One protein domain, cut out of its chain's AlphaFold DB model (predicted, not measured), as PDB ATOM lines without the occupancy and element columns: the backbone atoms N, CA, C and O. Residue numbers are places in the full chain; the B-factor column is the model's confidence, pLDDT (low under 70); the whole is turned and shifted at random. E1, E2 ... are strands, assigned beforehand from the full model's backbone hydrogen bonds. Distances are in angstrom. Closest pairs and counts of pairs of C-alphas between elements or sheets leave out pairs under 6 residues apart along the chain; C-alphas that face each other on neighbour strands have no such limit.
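What this domain is: This is residues 3 to 117 of the 305 residues of an uncharacterized protein of marine sediment metagenome (UniProt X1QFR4). Two twisted sheets lie face to face as a sandwich, with E3, E2, E5, E8 and E9 in one layer and E4, E1, E6 and E7 in the other, the strands of the two layers standing at 12 degrees to each other. The chain changes from one layer to the other five times, and a long stretch, residues 78 to 90, folds back beside E6 with its residues 84 to 85. The printed part has 115 residues, with no named helix and nine named strands, E1 to E9 along the chain, both sheets antiparallel, class all strand. The whole is compact, with a radius of gyration of the C-alphas of 13.6 A and spans of 39 by 27 by 22 A.

How they stand to each other: Residues 3 to 4 pair antiparallel with residues 55 to 56 of E5, residues 55 to 64. E1, residues 9 to 14, has on its two sides E4, residues 45 to 49, where N 47 and O 10 are 2.8 A apart, and E6, residues 70 to 77, where N 11 and O 75 are 2.9 A apart. E2, residues 20 to 28, forms a hairpin with E3, residues 31 to 39, where N 24 and O 36 are 2.8 A apart. E2 is also the antiparallel neighbour of E5, with N 23 and O 61 at 3.0 A. E5 bends by 57 degrees at residue 58. E6 and E7, residues 91 to 93, form a hairpin, with N 72 and O 91 at 2.8 A. Their pairing is staggered: E6 pairs with E7 over residues 70 to 72 and with E1 over residues 72 to 77. E8, residues 98 to 101, is the neighbour of E5, with N 62 and O 99 at 2.8 A, and forms a hairpin with E9, residues 106 to 109, with N 100 and O 107 at 2.8 A. Between the sheets, the closest C-alphas of E3 and E4 are those of Ala 36 and Tyr 48, 6.2 A apart. E1 and E5 are apart.

Where its parts are: E1 begins at C-alpha 9, (39.162, 42.574, -10.480), and spans 16.9 A. E2 spans 25.1 A, E3 24.3 A, E5 26.1 A and E6 22.5 A from first to last C-alpha. E4 spans 10.8 A, E7 6.4 A, and E8 and E9 10.2 A each. E9 ends at C-alpha 109, (24.044, 47.749, -30.480).

The domain as a whole: The C-alphas of Gly 80 and Ser 112, the two farthest apart, are 41.0 A apart. The printed part has no cut. The link E6 to E7 is long, with 13 residues, and the other links are tight. No printed residue is under 70 in pLDDT.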
ATOM      1  N   ALA A   3      34.349  52.233  -9.832       93.38
ATOM      2  CA  ALA A   3      35.565  52.450  -9.055       93.38
ATOM      3  C   ALA A   3      36.185  51.096  -8.691       93.38
ATOM      4  O   ALA A   3      35.453  50.197  -8.278       93.38
ATOM      5  N   LEU A   4      37.500  50.968  -8.865       94.81
ATOM      6  CA  LEU A   4      38.267  49.793  -8.466       94.81
ATOM      7  C   LEU A   4      39.363  50.222  -7.488       94.81
ATOM      8  O   LEU A   4      40.177  51.097  -7.811       94.81
ATOM      9  N   ASP A   5      39.386  49.582  -6.325       94.62
ATOM     10  CA  ASP A   5      40.467  49.692  -5.351       94.62
ATOM     11  C   ASP A   5      41.606  48.714  -5.686       94.62
ATOM     12  O   ASP A   5      41.484  47.839  -6.546       94.62
ATOM     13  N   ASN A   6      42.747  48.855  -5.008       95.06
ATOM     14  CA  ASN A   6      43.907  47.998  -5.248       95.06
ATOM     15  C   ASN A   6      43.570  46.507  -5.049       95.06
ATOM     16  O   ASN A   6      43.142  46.081  -3.973       95.06
ATOM     17  N   GLY A   7      43.822  45.704  -6.082       94.38
ATOM     18  CA  GLY A   7      43.535  44.272  -6.112       94.38
ATOM     19  C   GLY A   7      42.106  43.903  -6.523       94.38
ATOM     20  O   GLY A   7      41.828  42.709  -6.658       94.38
ATOM     21  N   ASP A   8      41.214  44.873  -6.747       96.69
ATOM     22  CA  ASP A   8      39.898  44.616  -7.333       96.69
ATOM     23  C   ASP A   8      40.041  44.092  -8.763       96.69
ATOM     24  O   ASP A   8      40.951  44.470  -9.507       96.69
ATOM     25  N   LYS A   9      39.114  43.228  -9.174       96.75
ATOM     26  CA  LYS A   9      39.162  42.574 -10.480       96.75
ATOM     27  C   LYS A   9      37.897  42.800 -11.277       96.75
ATOM     28  O   LYS A   9      36.793  42.625 -10.762       96.75
ATOM     29  N   VAL A  10      38.065  43.086 -12.562       97.44
ATOM     30  CA  VAL A  10      37.006  42.891 -13.553       97.44
ATOM     31  C   VAL A  10      37.188  41.500 -14.137       97.44
ATOM     32  O   VAL A  10      38.273  41.153 -14.609       97.44
ATOM     33  N   ARG A  11      36.134  40.694 -14.078       97.62
ATOM     34  CA  ARG A  11      36.134  39.299 -14.523       97.62
ATOM     35  C   ARG A  11      35.005  39.072 -15.509       97.62
ATOM     36  O   ARG A  11      33.995  39.772 -15.460       97.62
ATOM     37  N   GLY A  12      35.142  38.080 -16.372       97.50
ATOM     38  CA  GLY A  12      34.092  37.739 -17.320       97.50
ATOM     39  C   GLY A  12      34.298  36.383 -17.965       97.50
ATOM     40  O   GLY A  12      35.345  35.755 -17.805       97.50
ATOM     41  N   ASP A  13      33.265  35.951 -18.673       98.06
ATOM     42  CA  ASP A  13      33.247  34.732 -19.468       98.06
ATOM     43  C   ASP A  13      32.252  34.854 -20.620       98.06
ATOM     44  O   ASP A  13      31.311  35.655 -20.578       98.06
ATOM     45  N   ALA A  14      32.466  34.033 -21.639       98.06
ATOM     46  CA  ALA A  14      31.502  33.772 -22.689       98.06
ATOM     47  C   ALA A  14      31.255  32.263 -22.812       98.06
ATOM     48  O   ALA A  14      32.103  31.444 -22.464       98.06
ATOM     49  N   ALA A  15      30.106  31.878 -23.374       97.19
ATOM     50  CA  ALA A  15      29.767  30.469 -23.622       97.19
ATOM     51  C   ALA A  15      30.759  29.728 -24.546       97.19
ATOM     52  O   ALA A  15      30.683  28.506 -24.671       97.19
ATOM     53  N   ALA A  16      31.659  30.452 -25.212       95.31
ATOM     54  CA  ALA A  16      32.821  29.918 -25.905       95.31
ATOM     55  C   ALA A  16      33.991  30.901 -25.747       95.31
ATOM     56  O   ALA A  16      33.777  32.113 -25.773       95.31
ATOM     57  N   ALA A  17      35.203  30.375 -25.567       94.31
ATOM     58  CA  ALA A  17      36.415  31.185 -25.455       94.31
ATOM     59  C   ALA A  17      36.764  31.864 -26.788       94.31
ATOM     60  O   ALA A  17      36.382  31.361 -27.843       94.31
ATOM     61  N   ASP A  18      37.530  32.955 -26.721       94.88
ATOM     62  CA  ASP A  18      38.259  33.548 -27.856       94.88
ATOM     63  C   ASP A  18      37.366  34.062 -29.007       94.88
ATOM     64  O   ASP A  18      37.768  34.117 -30.169       94.88
ATOM     65  N   ILE A  19      36.117  34.414 -28.683       96.62
ATOM     66  CA  ILE A  19      35.062  34.754 -29.660       96.62
ATOM     67  C   ILE A  19      34.316  36.058 -29.310       96.62
ATOM     68  O   ILE A  19      33.590  36.626 -30.125       96.62
ATOM     69  N   VAL A  20      34.473  36.557 -28.085       98.06
ATOM     70  CA  VAL A  20      33.921  37.855 -27.690       98.06
ATOM     71  C   VAL A  20      35.081  38.752 -27.314       98.06
ATOM     72  O   VAL A  20      35.702  38.549 -26.272       98.06
ATOM     73  N   ASP A  21      35.367  39.729 -28.160       98.31
ATOM     74  CA  ASP A  21      36.422  40.702 -27.912       98.31
ATOM     75  C   ASP A  21      35.967  41.654 -26.806       98.31
ATOM     76  O   ASP A  21      34.794  42.033 -26.751       98.31
ATOM     77  N   TYR A  22      36.882  42.055 -25.928       98.38
ATOM     78  CA  TYR A  22      36.622  43.054 -24.904       98.38
ATOM     79  C   TYR A  22      37.645  44.183 -24.944       98.38
ATOM     80  O   TYR A  22      38.832  43.963 -25.182       98.38
ATOM     81  N   THR A  23      37.196  45.392 -24.616       98.25
ATOM     82  CA  THR A  23      38.073  46.510 -24.256       98.25
ATOM     83  C   THR A  23      37.554  47.206 -23.001       98.25
ATOM     84  O   THR A  23      36.350  47.396 -22.808       98.25
ATOM     85  N   LEU A  24      38.474  47.564 -22.107       97.56
ATOM     86  CA  LEU A  24      38.208  48.303 -20.877       97.56
ATOM     87  C   LEU A  24      38.890  49.662 -20.979       97.56
ATOM     88  O   LEU A  24      40.108  49.748 -21.133       97.56
ATOM     89  N   HIS A  25      38.116  50.727 -20.824       97.38
ATOM     90  CA  HIS A  25      38.626  52.091 -20.798       97.38
ATOM     91  C   HIS A  25      38.320  52.731 -19.450       97.38
ATOM     92  O   HIS A  25      37.297  52.460 -18.817       97.38
ATOM     93  N   GLY A  26      39.218  53.592 -18.994       96.25
ATOM     94  CA  GLY A  26      39.050  54.262 -17.719       96.25
ATOM     95  C   GLY A  26      40.082  55.341 -17.468       96.25
ATOM     96  O   GLY A  26      40.810  55.757 -18.369       96.25
ATOM     97  N   LEU A  27      40.119  55.798 -16.224       94.94
ATOM     98  CA  LEU A  27      41.118  56.724 -15.728       94.94
ATOM     99  C   LEU A  27      42.034  56.025 -14.725       94.94
ATOM    100  O   LEU A  27      41.563  55.316 -13.834       94.94
ATOM    101  N   VAL A  28      43.333  56.289 -14.847       93.00
ATOM    102  CA  VAL A  28      44.338  56.023 -13.812       93.00
ATOM    103  C   VAL A  28      44.703  57.371 -13.199       93.00
ATOM    104  O   VAL A  28      45.394  58.183 -13.826       93.00
ATOM    105  N   GLY A  29      44.166  57.669 -12.014       88.19
ATOM    106  CA  GLY A  29      44.169  59.037 -11.490       88.19
ATOM    107  C   GLY A  29      43.409  59.986 -12.427       88.19
ATOM    108  O   GLY A  29      42.187  59.914 -12.525       88.19
ATOM    109  N   THR A  30      44.122  60.869 -13.131       88.38
ATOM    110  CA  THR A  30      43.548  61.819 -14.107       88.38
ATOM    111  C   THR A  30      43.823  61.456 -15.570       88.38
ATOM    112  O   THR A  30      43.352  62.154 -16.467       88.38
ATOM    113  N   THR A  31      44.579  60.387 -15.834       92.56
ATOM    114  CA  THR A  31      44.987  60.004 -17.196       92.56
ATOM    115  C   THR A  31      43.972  59.052 -17.810       92.56
ATOM    116  O   THR A  31      43.658  58.038 -17.194       92.56
ATOM    117  N   ILE A  32      43.485  59.357 -19.017       94.69
ATOM    118  CA  ILE A  32      42.625  58.454 -19.794       94.69
ATOM    119  C   ILE A  32      43.476  57.308 -20.343       94.69
ATOM    120  O   ILE A  32      44.473  57.550 -21.024       94.69
ATOM    121  N   THR A  33      43.050  56.074 -20.093       94.81
ATOM    122  CA  THR A  33      43.822  54.868 -20.399       94.81
ATOM    123  C   THR A  33      42.904  53.747 -20.892       94.81
ATOM    124  O   THR A  33      41.818  53.532 -20.349       94.81
ATOM    125  N   GLN A  34      43.352  52.996 -21.903       96.69
ATOM    126  CA  GLN A  34      42.833  51.653 -22.176       96.69
ATOM    127  C   GLN A  34      43.469  50.702 -21.163       96.69
ATOM    128  O   GLN A  34      44.670  50.462 -21.200       96.69
ATOM    129  N   LEU A  35      42.670  50.251 -20.202       96.62
ATOM    130  CA  LEU A  35      43.130  49.484 -19.047       96.62
ATOM    131  C   LEU A  35      43.457  48.038 -19.422       96.62
ATOM    132  O   LEU A  35      44.413  47.472 -18.900       96.62
ATOM    133  N   ALA A  36      42.651  47.454 -20.309       97.38
ATOM    134  CA  ALA A  36      42.845  46.109 -20.826       97.38
ATOM    135  C   ALA A  36      42.090  45.918 -22.143       97.38
ATOM    136  O   ALA A  36      41.082  46.582 -22.398       97.38
ATOM    137  N   ASP A  37      42.546  44.958 -22.928       97.81
ATOM    138  CA  ASP A  37      41.875  44.426 -24.104       97.81
ATOM    139  C   ASP A  37      42.216  42.941 -24.252       97.81
ATOM    140  O   ASP A  37      43.173  42.449 -23.649       97.81
ATOM    141  N   GLY A  38      41.392  42.221 -25.002       97.88
ATOM    142  CA  GLY A  38      41.576  40.798 -25.238       97.88
ATOM    143  C   GLY A  38      40.280  40.133 -25.670       97.88
ATOM    144  O   GLY A  38      39.377  40.786 -26.190       97.88
ATOM    145  N   GLN A  39      40.182  38.830 -25.429       98.00
ATOM    146  CA  GLN A  39      38.978  38.052 -25.703       98.00
ATOM    147  C   GLN A  39      38.483  37.379 -24.425       98.00
ATOM    148  O   GLN A  39      39.276  36.993 -23.563       98.00
ATOM    149  N   LEU A  40      37.162  37.273 -24.271       98.00
ATOM    150  CA  LEU A  40      36.571  36.640 -23.102       98.00
ATOM    151  C   LEU A  40      36.922  35.142 -23.065       98.00
ATOM    152  O   LEU A  40      36.806  34.449 -24.081       98.00
ATOM    153  N   PRO A  41      37.290  34.615 -21.888       98.00
ATOM    154  CA  PRO A  41      37.541  33.192 -21.705       98.00
ATOM    155  C   PRO A  41      36.237  32.377 -21.706       98.00
ATOM    156  O   PRO A  41      35.155  32.888 -21.423       98.00
ATOM    157  N   GLY A  42      36.345  31.068 -21.958       96.88
ATOM    158  CA  GLY A  42      35.207  30.129 -21.945       96.88
ATOM    159  C   GLY A  42      34.681  29.759 -20.547       96.88
ATOM    160  O   GLY A  42      33.771  28.946 -20.414       96.88
ATOM    161  N   ALA A  43      35.300  30.300 -19.499       96.69
ATOM    162  CA  ALA A  43      34.917  30.179 -18.097       96.69
ATOM    163  C   ALA A  43      35.421  31.421 -17.350       96.69
ATOM    164  O   ALA A  43      36.347  32.067 -17.834       96.69
ATOM    165  N   ILE A  44      34.849  31.741 -16.181       96.19
ATOM    166  CA  ILE A  44      35.130  33.001 -15.464       96.19
ATOM    167  C   ILE A  44      36.640  33.206 -15.280       96.19
ATOM    168  O   ILE A  44      37.285  32.497 -14.500       96.19
ATOM    169  N   GLY A  45      37.183  34.217 -15.955       96.50
ATOM    170  CA  GLY A  45      38.588  34.604 -15.879       96.50
ATOM    171  C   GLY A  45      38.768  36.082 -15.555       96.50
ATOM    172  O   GLY A  45      37.830  36.877 -15.626       96.50
ATOM    173  N   ASP A  46      39.987  36.434 -15.158       97.25
ATOM    174  CA  ASP A  46      40.358  37.804 -14.813       97.25
ATOM    175  C   ASP A  46      40.666  38.583 -16.099       97.25
ATOM    176  O   ASP A  46      41.587  38.223 -16.827       97.25
ATOM    177  N   LEU A  47      39.903  39.644 -16.375       97.31
ATOM    178  CA  LEU A  47      40.101  40.514 -17.545       97.31
ATOM    179  C   LEU A  47      41.013  41.699 -17.214       97.31
ATOM    180  O   LEU A  47      41.765  42.177 -18.060       97.31
ATOM    181  N   TYR A  48      40.929  42.184 -15.972       97.56
ATOM    182  CA  TYR A  48      41.770  43.251 -15.436       97.56
ATOM    183  C   TYR A  48      41.872  43.139 -13.913       97.56
ATOM    184  O   TYR A  48      40.877  42.857 -13.248       97.56
ATOM    185  N   THR A  49      43.064  43.386 -13.363       96.44
ATOM    186  CA  THR A  49      43.302  43.531 -11.917       96.44
ATOM    187  C   THR A  49      43.818  44.940 -11.654       96.44
ATOM    188  O   THR A  49      44.825  45.344 -12.234       96.44
ATOM    189  N   ALA A  50      43.133  45.693 -10.799       95.25
ATOM    190  CA  ALA A  50      43.523  47.047 -10.442       95.25
ATOM    191  C   ALA A  50      44.803  47.047  -9.594       95.25
ATOM    192  O   ALA A  50      44.942  46.259  -8.659       95.25
ATOM    193  N   GLY A  51      45.739  47.933  -9.943       90.38
ATOM    194  CA  GLY A  51      46.955  48.178  -9.165       90.38
ATOM    195  C   GLY A  51      46.752  49.212  -8.053       90.38
ATOM    196  O   GLY A  51      45.632  49.585  -7.724       90.38
ATOM    197  N   GLU A  52      47.855  49.723  -7.500       83.56
ATOM    198  CA  GLU A  52      47.834  50.616  -6.328       83.56
ATOM    199  C   GLU A  52      47.263  52.022  -6.595       83.56
ATOM    200  O   GLU A  52      46.886  52.727  -5.660       83.56
ATOM    201  N   ALA A  53      47.186  52.448  -7.859       81.88
ATOM    202  CA  ALA A  53      46.546  53.705  -8.235       81.88
ATOM    203  C   ALA A  53      45.020  53.540  -8.262       81.88
ATOM    204  O   ALA A  53      44.527  52.558  -8.804       81.88
ATOM    205  N   GLY A  54      44.268  54.525  -7.759       82.88
ATOM    206  CA  GLY A  54      42.807  54.520  -7.881       82.88
ATOM    207  C   GLY A  54      42.375  54.476  -9.351       82.88
ATOM    208  O   GLY A  54      42.733  55.372 -10.127       82.88
ATOM    209  N   ILE A  55      41.628  53.433  -9.727       94.69
ATOM    210  CA  ILE A  55      41.162  53.208 -11.099       94.69
ATOM    211  C   ILE A  55      39.671  53.501 -11.189       94.69
ATOM    212  O   ILE A  55      38.874  53.045 -10.369       94.69
ATOM    213  N   ALA A  56      39.282  54.217 -12.239       94.56
ATOM    214  CA  ALA A  56      37.885  54.467 -12.540       94.56
ATOM    215  C   ALA A  56      37.551  53.992 -13.959       94.56
ATOM    216  O   ALA A  56      37.908  54.641 -14.939       94.56
ATOM    217  N   VAL A  57      36.869  52.852 -14.087       96.31
ATOM    218  CA  VAL A  57      36.462  52.281 -15.380       96.31
ATOM    219  C   VAL A  57      35.272  53.062 -15.922       96.31
ATOM    220  O   VAL A  57      34.193  53.083 -15.319       96.31
ATOM    221  N   THR A  58      35.460  53.718 -17.059       96.06
ATOM    222  CA  THR A  58      34.443  54.553 -17.705       96.06
ATOM    223  C   THR A  58      33.584  53.757 -18.672       96.06
ATOM    224  O   THR A  58      32.386  54.025 -18.755       96.06
ATOM    225  N   SER A  59      34.157  52.767 -19.355       96.25
ATOM    226  CA  SER A  59      33.414  51.864 -20.226       96.25
ATOM    227  C   SER A  59      34.062  50.488 -20.327       96.25
ATOM    228  O   SER A  59      35.283  50.333 -20.285       96.25
ATOM    229  N   ILE A  60      33.205  49.489 -20.489       97.81
ATOM    230  CA  ILE A  60      33.552  48.130 -20.877       97.81
ATOM    231  C   ILE A  60      32.754  47.837 -22.140       97.81
ATOM    232  O   ILE A  60      31.529  47.993 -22.144       97.81
ATOM    233  N   ILE A  61      33.451  47.464 -23.206       98.00
ATOM    234  CA  ILE A  61      32.867  47.142 -24.505       98.00
ATOM    235  C   ILE A  61      33.114  45.663 -24.760       98.00
ATOM    236  O   ILE A  61      34.244  45.210 -24.614       98.00
ATOM    237  N   LEU A  62      32.067  44.932 -25.131       98.25
ATOM    238  CA  LEU A  62      32.140  43.554 -25.605       98.25
ATOM    239  C   LEU A  62      31.633  43.506 -27.044       98.25
ATOM    240  O   LEU A  62      30.572  44.066 -27.317       98.25
ATOM    241  N   VAL A  63      32.328  42.818 -27.943       98.25
ATOM    242  CA  VAL A  63      31.899  42.622 -29.335       98.25
ATOM    243  C   VAL A  63      31.891  41.133 -29.640       98.25
ATOM    244  O   VAL A  63      32.922  40.473 -29.553       98.25
ATOM    245  N   ASN A  64      30.726  40.592 -29.990       98.00
ATOM    246  CA  ASN A  64      30.622  39.193 -30.386       98.00
ATOM    247  C   ASN A  64      31.081  39.034 -31.840       98.00
ATOM    248  O   ASN A  64      30.357  39.423 -32.759       98.00
ATOM    249  N   THR A  65      32.264  38.457 -32.044       97.56
ATOM    250  CA  THR A  65      32.842  38.231 -33.375       97.56
ATOM    251  C   THR A  65      32.424  36.894 -33.989       97.56
ATOM    252  O   THR A  65      32.817  36.581 -35.114       97.56
ATOM    253  N   ASP A  66      31.575  36.124 -33.302       96.88
ATOM    254  CA  ASP A  66      30.990  34.907 -33.848       96.88
ATOM    255  C   ASP A  66      29.916  35.169 -34.912       96.88
ATOM    256  O   ASP A  66      29.324  36.244 -35.029       96.88
ATOM    257  N   VAL A  67      29.575  34.093 -35.614       96.12
ATOM    258  CA  VAL A  67      28.418  33.960 -36.494       96.12
ATOM    259  C   VAL A  67      27.133  33.563 -35.754       96.12
ATOM    260  O   VAL A  67      26.066  33.547 -36.364       96.12
ATOM    261  N   ILE A  68      27.197  33.262 -34.449       96.12
ATOM    262  CA  ILE A  68      26.025  32.966 -33.603       96.12
ATOM    263  C   ILE A  68      25.970  33.827 -32.338       96.12
ATOM    264  O   ILE A  68      26.961  34.409 -31.909       96.12
ATOM    265  N   ALA A  69      24.797  33.897 -31.706       97.25
ATOM    266  CA  ALA A  69      24.657  34.572 -30.421       97.25
ATOM    267  C   ALA A  69      25.464  33.856 -29.323       97.25
ATOM    268  O   ALA A  69      25.461  32.624 -29.236       97.25
ATOM    269  N   ARG A  70      26.125  34.632 -28.462       97.44
ATOM    270  CA  ARG A  70      26.914  34.130 -27.334       97.44
ATOM    271  C   ARG A  70      26.366  34.655 -26.022       97.44
ATOM    272  O   ARG A  70      26.060  35.833 -25.886       97.44
ATOM    273  N   VAL A  71      26.250  33.758 -25.048       97.88
ATOM    274  CA  VAL A  71      25.981  34.148 -23.665       97.88
ATOM    275  C   VAL A  71      27.259  34.754 -23.105       97.88
ATOM    276  O   VAL A  71      28.310  34.122 -23.198       97.88
ATOM    277  N   VAL A  72      27.161  35.960 -22.555       97.94
ATOM    278  CA  VAL A  72      28.270  36.706 -21.961       97.94
ATOM    279  C   VAL A  72      27.954  37.089 -20.524       97.94
ATOM    280  O   VAL A  72      26.806  37.350 -20.151       97.94
ATOM    281  N   ASN A  73      29.002  37.145 -19.715       97.69
ATOM    282  CA  ASN A  73      28.931  37.436 -18.298       97.69
ATOM    283  C   ASN A  73      30.068  38.383 -17.908       97.69
ATOM    284  O   ASN A  73      31.202  38.237 -18.360       97.69
ATOM    285  N   LEU A  74      29.759  39.345 -17.038       97.31
ATOM    286  CA  LEU A  74      30.718  40.337 -16.565       97.31
ATOM    287  C   LEU A  74      30.509  40.623 -15.080       97.31
ATOM    288  O   LEU A  74      29.371  40.771 -14.609       97.31
ATOM    289  N   TYR A  75      31.618  40.726 -14.357       96.75
ATOM    290  CA  TYR A  75      31.642  40.820 -12.911       96.75
ATOM    291  C   TYR A  75      32.698  41.797 -12.400       96.75
ATOM    292  O   TYR A  75      33.749  41.993 -13.008       96.75
ATOM    293  N   LEU A  76      32.414  42.345 -11.223       96.00
ATOM    294  CA  LEU A  76      33.365  43.015 -10.352       96.00
ATOM    295  C   LEU A  76      33.610  42.130  -9.130       96.00
ATOM    296  O   LEU A  76      32.668  41.794  -8.409       96.00
ATOM    297  N   THR A  77      34.869  41.823  -8.851       96.56
ATOM    298  CA  THR A  77      35.290  41.096  -7.653       96.56
ATOM    299  C   THR A  77      36.205  41.990  -6.832       96.56
ATOM    300  O   THR A  77      37.375  42.129  -7.191       96.56
ATOM    301  N   PRO A  78      35.701  42.603  -5.747       95.50
ATOM    302  CA  PRO A  78      36.547  43.382  -4.859       95.50
ATOM    303  C   PRO A  78      37.644  42.520  -4.228       95.50
ATOM    304  O   PRO A  78      37.430  41.328  -3.981       95.50
ATOM    305  N   SER A  79      38.794  43.113  -3.931       93.38
ATOM    306  CA  SER A  79      39.929  42.448  -3.291       93.38
ATOM    307  C   SER A  79      39.506  41.826  -1.955       93.38
ATOM    308  O   SER A  79      39.061  42.515  -1.037       93.38
ATOM    309  N   GLY A  80      39.568  40.494  -1.855       87.25
ATOM    310  CA  GLY A  80      39.098  39.749  -0.676       87.25
ATOM    311  C   GLY A  80      37.575  39.748  -0.459       87.25
ATOM    312  O   GLY A  80      37.112  39.297   0.589       87.25
ATOM    313  N   GLY A  81      36.790  40.242  -1.422       91.81
ATOM    314  CA  GLY A  81      35.331  40.320  -1.370       91.81
ATOM    315  C   GLY A  81      34.613  39.329  -2.291       91.81
ATOM    316  O   GLY A  81      35.220  38.541  -3.014       91.81
ATOM    317  N   THR A  82      33.278  39.380  -2.268       94.75
ATOM    318  CA  THR A  82      32.420  38.553  -3.132       94.75
ATOM    319  C   THR A  82      32.205  39.198  -4.499       94.75
ATOM    320  O   THR A  82      31.956  40.403  -4.602       94.75
ATOM    321  N   GLU A  83      32.231  38.362  -5.532       95.44
ATOM    322  CA  GLU A  83      31.922  38.717  -6.915       95.44
ATOM    323  C   GLU A  83      30.491  39.272  -7.075       95.44
ATOM    324  O   GLU A  83      29.530  38.765  -6.487       95.44
ATOM    325  N   ARG A  84      30.343  40.332  -7.877       94.31
ATOM    326  CA  ARG A  84      29.085  41.034  -8.165       94.31
ATOM    327  C   ARG A  84      28.898  41.194  -9.668       94.31
ATOM    328  O   ARG A  84      29.851  41.450 -10.391       94.31
ATOM    329  N   ARG A  85      27.657  41.079 -10.138       94.31
ATOM    330  CA  ARG A  85      27.299  41.219 -11.558       94.31
ATOM    331  C   ARG A  85      27.395  42.679 -12.014       94.31
ATOM    332  O   ARG A  85      26.871  43.555 -11.333       94.31
ATOM    333  N   LEU A  86      28.011  42.911 -13.175       94.81
ATOM    334  CA  LEU A  86      28.029  44.215 -13.862       94.81
ATOM    335  C   LEU A  86      26.980  44.309 -14.979       94.81
ATOM    336  O   LEU A  86      26.564  45.400 -15.353       94.81
ATOM    337  N   ILE A  87      26.531  43.159 -15.481       95.38
ATOM    338  CA  ILE A  87      25.464  43.022 -16.476       95.38
ATOM    339  C   ILE A  87      24.443  41.977 -15.993       95.38
ATOM    340  O   ILE A  87      24.766  41.191 -15.091       95.38
ATOM    341  N   PRO A  88      23.222  41.929 -16.562       94.31
ATOM    342  CA  PRO A  88      22.286  40.837 -16.312       94.31
ATOM    343  C   PRO A  88      22.947  39.464 -16.473       94.31
ATOM    344  O   PRO A  88      23.835  39.275 -17.301       94.31
ATOM    345  N   LYS A  89      22.526  38.505 -15.648       93.94
ATOM    346  CA  LYS A  89      23.076  37.151 -15.688       93.94
ATOM    347  C   LYS A  89      22.770  36.484 -17.032       93.94
ATOM    348  O   LYS A  89      21.630  36.547 -17.485       93.94
ATOM    349  N   ASP A  90      23.776  35.811 -17.592       95.12
ATOM    350  CA  ASP A  90      23.684  35.001 -18.804       95.12
ATOM    351  C   ASP A  90      23.081  35.790 -19.980       95.12
ATOM    352  O   ASP A  90      22.159  35.347 -20.667       95.12
ATOM    353  N   MET A  91      23.602  36.999 -20.200       94.50
ATOM    354  CA  MET A  91      23.095  37.902 -21.222       94.50
ATOM    355  C   MET A  91      23.448  37.390 -22.622       94.50
ATOM    356  O   MET A  91      24.614  37.162 -22.928       94.50
ATOM    357  N   SER A  92      22.447  37.229 -23.488       95.56
ATOM    358  CA  SER A  92      22.662  36.836 -24.885       95.56
ATOM    359  C   SER A  92      23.091  38.041 -25.724       95.56
ATOM    360  O   SER A  92      22.340  39.011 -25.845       95.56
ATOM    361  N   LEU A  93      24.285  37.979 -26.310       96.56
ATOM    362  CA  LEU A  93      24.813  38.964 -27.249       96.56
ATOM    363  C   LEU A  93      24.752  38.385 -28.669       96.56
ATOM    364  O   LEU A  93      25.398  37.379 -28.961       96.56
ATOM    365  N   GLY A  94      23.953  38.996 -29.548       96.56
ATOM    366  CA  GLY A  94      23.773  38.545 -30.934       96.56
ATOM    367  C   GLY A  94      25.080  38.501 -31.738       96.56
ATOM    368  O   GLY A  94      26.066  39.129 -31.362       96.56
ATOM    369  N   ALA A  95      25.098  37.756 -32.846       96.88
ATOM    370  CA  ALA A  95      26.242  37.731 -33.762       96.88
ATOM    371  C   ALA A  95      26.549  39.150 -34.281       96.88
ATOM    372  O   ALA A  95      25.632  39.871 -34.689       96.88
ATOM    373  N   GLY A  96      27.812  39.576 -34.219       96.38
ATOM    374  CA  GLY A  96      28.245  40.919 -34.623       96.38
ATOM    375  C   GLY A  96      27.728  42.070 -33.751       96.38
ATOM    376  O   GLY A  96      27.897  43.226 -34.126       96.38
ATOM    377  N   HIS A  97      27.063  41.794 -32.624       97.62
ATOM    378  CA  HIS A  97      26.542  42.838 -31.737       97.62
ATOM    379  C   HIS A  97      27.612  43.337 -30.767       97.62
ATOM    380  O   HIS A  97      28.516  42.591 -30.378       97.62
ATOM    381  N   ALA A  98      27.446  44.579 -30.313       97.56
ATOM    382  CA  ALA A  98      28.292  45.188 -29.296       97.56
ATOM    383  C   ALA A  98      27.494  45.492 -28.023       97.56
ATOM    384  O   ALA A  98      26.433  46.110 -28.081       97.56
ATOM    385  N   LEU A  99      28.011  45.102 -26.860       96.88
ATOM    386  CA  LEU A  99      27.513  45.518 -25.552       96.88
ATOM    387  C   LEU A  99      28.446  46.579 -24.983       96.88
ATOM    388  O   LEU A  99      29.658  46.396 -24.967       96.88
ATOM    389  N   ILE A 100      27.882  47.663 -24.461       96.19
ATOM    390  CA  ILE A 100      28.625  48.728 -23.789       96.19
ATOM    391  C   ILE A 100      28.027  48.945 -22.401       96.19
ATOM    392  O   ILE A 100      26.812  49.118 -22.260       96.19
ATOM    393  N   THR A 101      28.873  48.962 -21.372       95.56
ATOM    394  CA  THR A 101      28.456  49.284 -20.003       95.56
ATOM    395  C   THR A 101      29.447  50.186 -19.278       95.56
ATOM    396  O   THR A 101      30.656  50.071 -19.448       95.56
ATOM    397  N   ASP A 102      28.925  51.082 -18.443       91.94
ATOM    398  CA  ASP A 102      29.683  51.921 -17.508       91.94
ATOM    399  C   ASP A 102      29.504  51.471 -16.042       91.94
ATOM    400  O   ASP A 102      29.865  52.206 -15.115       91.94
ATOM    401  N   GLY A 103      28.894  50.297 -15.831       87.38
ATOM    402  CA  GLY A 103      28.496  49.755 -14.530       87.38
ATOM    403  C   GLY A 103      27.139  50.231 -14.005       87.38
ATOM    404  O   GLY A 103      26.658  49.686 -13.016       87.38
ATOM    405  N   ILE A 104      26.506  51.225 -14.639       88.88
ATOM    406  CA  ILE A 104      25.154  51.700 -14.294       88.88
ATOM    407  C   ILE A 104      24.177  51.345 -15.412       88.88
ATOM    408  O   ILE A 104      23.085  50.841 -15.157       88.88
ATOM    409  N   ARG A 105      24.556  51.623 -16.661       90.06
ATOM    410  CA  ARG A 105      23.762  51.332 -17.854       90.06
ATOM    411  C   ARG A 105      24.396  50.195 -18.633       90.06
ATOM    412  O   ARG A 105      25.617  50.067 -18.692       90.06
ATOM    413  N   VAL A 106      23.546  49.407 -19.276       92.62
ATOM    414  CA  VAL A 106      23.939  48.422 -20.282       92.62
ATOM    415  C   VAL A 106      23.213  48.796 -21.566       92.62
ATOM    416  O   VAL A 106      22.000  48.986 -21.561       92.62
ATOM    417  N   SER A 107      23.959  48.971 -22.650       93.94
ATOM    418  CA  SER A 107      23.444  49.277 -23.986       93.94
ATOM    419  C   SER A 107      23.935  48.214 -24.952       93.94
ATOM    420  O   SER A 107      25.107  47.850 -24.898       93.94
ATOM    421  N   VAL A 108      23.060  47.720 -25.823       95.38
ATOM    422  CA  VAL A 108      23.432  46.753 -26.861       95.38
ATOM    423  C   VAL A 108      23.169  47.379 -28.214       95.38
ATOM    424  O   VAL A 108      22.088  47.915 -28.435       95.38
ATOM    425  N   TYR A 109      24.145  47.305 -29.103       96.00
ATOM    426  CA  TYR A 109      24.044  47.749 -30.480       96.00
ATOM    427  C   TYR A 109      24.034  46.537 -31.404       96.00
ATOM    428  O   TYR A 109      24.797  45.589 -31.196       96.00
ATOM    429  N   ASP A 110      23.159  46.559 -32.404       95.00
ATOM    430  CA  ASP A 110      23.147  45.551 -33.458       95.00
ATOM    431  C   ASP A 110      24.374  45.685 -34.382       95.00
ATOM    432  O   ASP A 110      25.150  46.640 -34.297       95.00
ATOM    433  N   ALA A 111      24.542  44.732 -35.303       93.38
ATOM    434  CA  ALA A 111      25.648  44.740 -36.266       93.38
ATOM    435  C   ALA A 111      25.619  45.934 -37.249       93.38
ATOM    436  O   ALA A 111      26.597  46.174 -37.953       93.38
ATOM    437  N   SER A 112      24.508  46.680 -37.313       94.19
ATOM    438  CA  SER A 112      24.371  47.914 -38.101       94.19
ATOM    439  C   SER A 112      24.646  49.178 -37.273       94.19
ATOM    440  O   SER A 112      24.598  50.282 -37.814       94.19
ATOM    441  N   GLY A 113      24.942  49.036 -35.976       91.62
ATOM    442  CA  GLY A 113      25.200  50.140 -35.057       91.62
ATOM    443  C   GLY A 113      23.944  50.784 -34.461       91.62
ATOM    444  O   GLY A 113      24.051  51.852 -33.858       91.62
ATOM    445  N   ASN A 114      22.760  50.175 -34.592       93.00
ATOM    446  CA  ASN A 114      21.544  50.687 -33.959       93.00
ATOM    447  C   ASN A 114      21.448  50.217 -32.510       93.00
ATOM    448  O   ASN A 114      21.676  49.045 -32.215       93.00
ATOM    449  N   LEU A 115      21.042  51.114 -31.610       92.44
ATOM    450  CA  LEU A 115      20.753  50.751 -30.227       92.44
ATOM    451  C   LEU A 115      19.518  49.841 -30.177       92.44
ATOM    452  O   LEU A 115      18.420  50.253 -30.549       92.44
ATOM    453  N   LEU A 116      19.685  48.631 -29.652       88.56
ATOM    454  CA  LEU A 116      18.597  47.710 -29.364       88.56
ATOM    455  C   LEU A 116      17.845  48.198 -28.124       88.56
ATOM    456  O   LEU A 116      18.212  47.916 -26.981       88.56
ATOM    457  N   THR A 117      16.791  48.975 -28.346       75.69
ATOM    458  CA  THR A 117      15.858  49.389 -27.300       75.69
ATOM    459  C   THR A 117      14.799  48.304 -27.083       75.69
ATOM    460  O   THR A 117      14.215  47.778 -28.023       75.69
TER     461      THR A 117